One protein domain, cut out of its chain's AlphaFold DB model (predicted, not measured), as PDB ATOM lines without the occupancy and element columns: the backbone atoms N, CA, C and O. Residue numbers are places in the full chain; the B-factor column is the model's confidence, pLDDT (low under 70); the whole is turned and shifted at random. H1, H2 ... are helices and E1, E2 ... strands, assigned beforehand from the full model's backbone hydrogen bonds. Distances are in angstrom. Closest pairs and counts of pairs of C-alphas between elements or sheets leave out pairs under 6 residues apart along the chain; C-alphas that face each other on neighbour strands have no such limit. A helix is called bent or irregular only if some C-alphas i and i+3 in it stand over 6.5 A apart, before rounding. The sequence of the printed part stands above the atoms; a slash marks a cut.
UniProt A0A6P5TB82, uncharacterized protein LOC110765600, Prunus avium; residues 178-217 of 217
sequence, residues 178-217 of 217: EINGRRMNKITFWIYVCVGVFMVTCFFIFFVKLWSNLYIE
ATOM      1  N   GLU A 178     135.538 182.112  11.382       44.06
ATOM      2  CA  GLU A 178     136.703 182.990  11.327       44.06
ATOM      3  C   GLU A 178     137.264 183.164  12.739       44.06
ATOM      4  O   GLU A 178     136.591 183.675  13.631       44.06
ATOM      5  N   ILE A 179     138.487 182.679  12.960       47.78
ATOM      6  CA  ILE A 179     139.179 182.762  14.251       47.78
ATOM      7  C   ILE A 179     140.533 183.412  13.984       47.78
ATOM      8  O   ILE A 179     141.305 182.925  13.160       47.78
ATOM      9  N   ASN A 180     140.810 184.537  14.649       43.25
ATOM     10  CA  ASN A 180     142.031 185.334  14.467       43.25
ATOM     11  C   ASN A 180     142.307 185.717  12.995       43.25
ATOM     12  O   ASN A 180     143.440 185.627  12.524       43.25
ATOM     13  N   GLY A 181     141.258 186.085  12.245       47.16
ATOM     14  CA  GLY A 181     141.356 186.474  10.829       47.16
ATOM     15  C   GLY A 181     141.677 185.324   9.868       47.16
ATOM     16  O   GLY A 181     141.960 185.556   8.694       47.16
ATOM     17  N   ARG A 182     141.665 184.072  10.346       45.16
ATOM     18  CA  ARG A 182     141.879 182.884   9.521       45.16
ATOM     19  C   ARG A 182     140.568 182.108   9.417       45.16
ATOM     20  O   ARG A 182     140.000 181.672  10.418       45.16
ATOM     21  N   ARG A 183     140.077 181.952   8.187       46.06
ATOM     22  CA  ARG A 183     138.844 181.218   7.888       46.06
ATOM     23  C   ARG A 183     139.119 179.719   7.989       46.06
ATOM     24  O   ARG A 183     139.888 179.177   7.201       46.06
ATOM     25  N   MET A 184     138.507 179.058   8.965       51.78
ATOM     26  CA  MET A 184     138.604 177.615   9.176       51.78
ATOM     27  C   MET A 184     137.254 176.969   8.889       51.78
ATOM     28  O   MET A 184     136.211 177.454   9.325       51.78
ATOM     29  N   ASN A 185     137.251 175.850   8.171       56.34
ATOM     30  CA  ASN A 185     136.054 175.025   8.062       56.34
ATOM     31  C   ASN A 185     135.673 174.491   9.453       56.34
ATOM     32  O   ASN A 185     136.513 174.058  10.244       56.34
ATOM     33  N   LYS A 186     134.373 174.527   9.749       52.28
ATOM     34  CA  LYS A 186     133.819 174.196  11.067       52.28
ATOM     35  C   LYS A 186     134.175 172.778  11.524       52.28
ATOM     36  O   LYS A 186     134.418 172.573  12.707       52.28
ATOM     37  N   ILE A 187     134.273 171.829  10.589       58.22
ATOM     38  CA  ILE A 187     134.734 170.459  10.860       58.22
ATOM     39  C   ILE A 187     136.150 170.461  11.438       58.22
ATOM     40  O   ILE A 187     136.377 169.894  12.501       58.22
ATOM     41  N   THR A 188     137.091 171.137  10.783       64.38
ATOM     42  CA  THR A 188     138.490 171.180  11.224       64.38
ATOM     43  C   THR A 188     138.633 171.827  12.590       64.38
ATOM     44  O   THR A 188     139.385 171.327  13.419       64.38
ATOM     45  N   PHE A 189     137.875 172.892  12.869       67.19
ATOM     46  CA  PHE A 189     137.869 173.496  14.201       67.19
ATOM     47  C   PHE A 189     137.486 172.481  15.288       67.19
ATOM     48  O   PHE A 189     138.188 172.355  16.288       67.19
ATOM     49  N   TRP A 190     136.409 171.720  15.086       65.00
ATOM     50  CA  TRP A 190     135.972 170.731  16.072       65.00
ATOM     51  C   TRP A 190     136.904 169.525  16.163       65.00
ATOM     52  O   TRP A 190     137.090 169.010  17.261       65.00
ATOM     53  N   ILE A 191     137.558 169.124  15.069       76.38
ATOM     54  CA  ILE A 191     138.645 168.134  15.118       76.38
ATOM     55  C   ILE A 191     139.756 168.629  16.051       76.38
ATOM     56  O   ILE A 191     140.159 167.893  16.947       76.38
ATOM     57  N   TYR A 192     140.200 169.882  15.910       73.94
ATOM     58  CA  TYR A 192     141.221 170.452  16.794       73.94
ATOM     59  C   TYR A 192     140.778 170.505  18.257       73.94
ATOM     60  O   TYR A 192     141.568 170.176  19.139       73.94
ATOM     61  N   VAL A 193     139.524 170.872  18.527       76.75
ATOM     62  CA  VAL A 193     138.980 170.880  19.893       76.75
ATOM     63  C   VAL A 193     138.941 169.466  20.474       76.75
ATOM     64  O   VAL A 193     139.420 169.260  21.585       76.75
ATOM     65  N   CYS A 194     138.435 168.478  19.732       80.00
ATOM     66  CA  CYS A 194     138.379 167.085  20.180       80.00
ATOM     67  C   CYS A 194     139.776 166.510  20.436       80.00
ATOM     68  O   CYS A 194     139.994 165.885  21.471       80.00
ATOM     69  N   VAL A 195     140.730 166.757  19.532       84.12
ATOM     70  CA  VAL A 195     142.131 166.348  19.709       84.12
ATOM     71  C   VAL A 195     142.737 167.039  20.930       84.12
ATOM     72  O   VAL A 195     143.377 166.378  21.740       84.12
ATOM     73  N   GLY A 196     142.495 168.338  21.121       86.12
ATOM     74  CA  GLY A 196     142.974 169.078  22.288       86.12
ATOM     75  C   GLY A 196     142.431 168.520  23.605       86.12
ATOM     76  O   GLY A 196     143.202 168.255  24.524       86.12
ATOM     77  N   VAL A 197     141.121 168.273  23.680       86.25
ATOM     78  CA  VAL A 197     140.480 167.669  24.859       86.25
ATOM     79  C   VAL A 197     141.031 166.268  25.117       86.25
ATOM     80  O   VAL A 197     141.371 165.966  26.257       86.25
ATOM     81  N   PHE A 198     141.177 165.441  24.079       88.88
ATOM     82  CA  PHE A 198     141.742 164.096  24.195       88.88
ATOM     83  C   PHE A 198     143.189 164.110  24.709       88.88
ATOM     84  O   PHE A 198     143.547 163.342  25.595       88.88
ATOM     85  N   MET A 199     144.024 165.020  24.207       88.50
ATOM     86  CA  MET A 199     145.409 165.147  24.670       88.50
ATOM     87  C   MET A 199     145.474 165.578  26.139       88.50
ATOM     88  O   MET A 199     146.268 165.032  26.902       88.50
ATOM     89  N   VAL A 200     144.613 166.511  26.557       88.62
ATOM     90  CA  VAL A 200     144.524 166.948  27.956       88.62
ATOM     91  C   VAL A 200     144.049 165.807  28.855       88.62
ATOM     92  O   VAL A 200     144.656 165.565  29.897       88.62
ATOM     93  N   THR A 201     143.016 165.058  28.464       88.50
ATOM     94  CA  THR A 201     142.532 163.925  29.268       88.50
ATOM     95  C   THR A 201     143.569 162.808  29.363       88.50
ATOM     96  O   THR A 201     143.814 162.312  30.461       88.50
ATOM     97  N   CYS A 202     144.250 162.459  28.267       88.31
ATOM     98  CA  CYS A 202     145.363 161.507  28.289       88.31
ATOM     99  C   CYS A 202     146.507 161.974  29.196       88.31
ATOM    100  O   CYS A 202     147.053 161.167  29.949       88.31
ATOM    101  N   PHE A 203     146.843 163.266  29.172       89.69
ATOM    102  CA  PHE A 203     147.857 163.847  30.047       89.69
ATOM    103  C   PHE A 203     147.464 163.727  31.524       89.69
ATOM    104  O   PHE A 203     148.263 163.251  32.328       89.69
ATOM    105  N   PHE A 204     146.222 164.066  31.885       87.56
ATOM    106  CA  PHE A 204     145.726 163.892  33.254       87.56
ATOM    107  C   PHE A 204     145.763 162.428  33.703       87.56
ATOM    108  O   PHE A 204     146.230 162.143  34.803       87.56
ATOM    109  N   ILE A 205     145.335 161.490  32.854       87.31
ATOM    110  CA  ILE A 205     145.383 160.052  33.163       87.31
ATOM    111  C   ILE A 205     146.829 159.591  33.379       87.31
ATOM    112  O   ILE A 205     147.108 158.862  34.334       87.31
ATOM    113  N   PHE A 206     147.756 160.025  32.522       87.25
ATOM    114  CA  PHE A 206     149.173 159.701  32.659       87.25
ATOM    115  C   PHE A 206     149.747 160.247  33.970       87.25
ATOM    116  O   PHE A 206     150.402 159.503  34.692       87.25
ATOM    117  N   PHE A 207     149.448 161.501  34.324       84.44
ATOM    118  CA  PHE A 207     149.909 162.109  35.574       84.44
ATOM    119  C   PHE A 207     149.333 161.426  36.810       84.44
ATOM    120  O   PHE A 207     150.085 161.132  37.731       84.44
ATOM    121  N   VAL A 208     148.037 161.100  36.821       84.69
ATOM    122  CA  VAL A 208     147.419 160.336  37.918       84.69
ATOM    123  C   VAL A 208     148.107 158.978  38.084       84.69
ATOM    124  O   VAL A 208     148.383 158.556  39.207       84.69
ATOM    125  N   LYS A 209     148.449 158.309  36.977       80.81
ATOM    126  CA  LYS A 209     149.129 157.008  36.992       80.81
ATOM    127  C   LYS A 209     150.598 157.106  37.411       80.81
ATOM    128  O   LYS A 209     151.063 156.259  38.164       80.81
ATOM    129  N   LEU A 210     151.304 158.151  36.985       80.06
ATOM    130  CA  LEU A 210     152.674 158.443  37.411       80.06
ATOM    131  C   LEU A 210     152.729 158.747  38.915       80.06
ATOM    132  O   LEU A 210     153.568 158.202  39.622       80.06
ATOM    133  N   TRP A 211     151.800 159.566  39.411       74.31
ATOM    134  CA  TRP A 211     151.719 159.930  40.826       74.31
ATOM    135  C   TRP A 211     151.332 158.736  41.701       74.31
ATOM    136  O   TRP A 211     151.911 158.544  42.761       74.31
ATOM    137  N   SER A 212     150.429 157.876  41.214       75.38
ATOM    138  CA  SER A 212     150.078 156.618  41.889       75.38
ATOM    139  C   SER A 212     151.256 155.644  41.972       75.38
ATOM    140  O   SER A 212     151.391 154.954  42.973       75.38
ATOM    141  N   ASN A 213     152.127 155.598  40.959       73.88
ATOM    142  CA  ASN A 213     153.321 154.744  40.979       73.88
ATOM    143  C   ASN A 213     154.441 155.299  41.873       73.88
ATOM    144  O   ASN A 213     155.213 154.519  42.413       73.88
ATOM    145  N   LEU A 214     154.523 156.624  42.045       69.06
ATOM    146  CA  LEU A 214     155.499 157.275  42.930       69.06
ATOM    147  C   LEU A 214     155.115 157.211  44.419       69.06
ATOM    148  O   LEU A 214     155.955 157.486  45.263       69.06
ATOM    149  N   TYR A 215     153.861 156.882  44.746       60.97
ATOM    150  CA  TYR A 215     153.362 156.784  46.128       60.97
ATOM    151  C   TYR A 215     153.420 155.352  46.700       60.97
ATOM    152  O   TYR A 215     152.963 155.123  47.817       60.97
ATOM    153  N   ILE A 216     153.903 154.380  45.913       57.09
ATOM    154  CA  ILE A 216     153.980 152.949  46.272       57.09
ATOM    155  C   ILE A 216     155.428 152.517  46.622       57.09
ATOM    156  O   ILE A 216     155.653 151.363  46.978       57.09
ATOM    157  N   GLU A 217     156.395 153.439  46.607       47.72
ATOM    158  CA  GLU A 217     157.716 153.281  47.253       47.72
ATOM    159  C   GLU A 217     157.754 154.009  48.602       47.72
ATOM    160  O   GLU A 217     158.380 153.463  49.539       47.72
TER     161      GLU A 217
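What this domain is: This is residues 178 to 217 of the 217 residues of the protein "uncharacterized protein LOC110765600" of Prunus avium (UniProt A0A6P5TB82). What is the shape? It is a single long helix, H1, not bent, with a small curl of chain, residues 178 to 184, at one end. What makes it up? The printed part has 40 residues, with one named strand, E1, then one named helix; the class is mostly helix. How far does it reach? It is extended, a rod spanning 52 by 17 by 5 A, with a radius of gyration of the C-alphas of 16.5 A.

Where its parts are: Where is H1? It is residues 186 to 214, 42.1 A from C-alpha 186 at (133.819, 174.196, 11.067) to C-alpha 214 at (155.499, 157.275, 42.930). Where is E1? It is residues 182 to 184, beginning at C-alpha 182 (141.879, 182.884, 9.521).

How they stand to each other: Do E1 and H1 meet? They meet only through their link, a tight one of 1 residue. Does E1 pair? It pairs with no named strand, but its residues 182 to 183 pair antiparallel with residues 178 to 179. Is H1's backbone whole? Every O i to N i+4 pair is within hydrogen-bond range.

The domain as a whole: How long is it? The two C-alphas farthest apart, of Gly 181 and Glu 217, the chain's last residue, are 51.9 A apart. Where is confidence low? The pLDDT is under 70 in residues 178 to 190 and 214 to 217; the printed part has no cut.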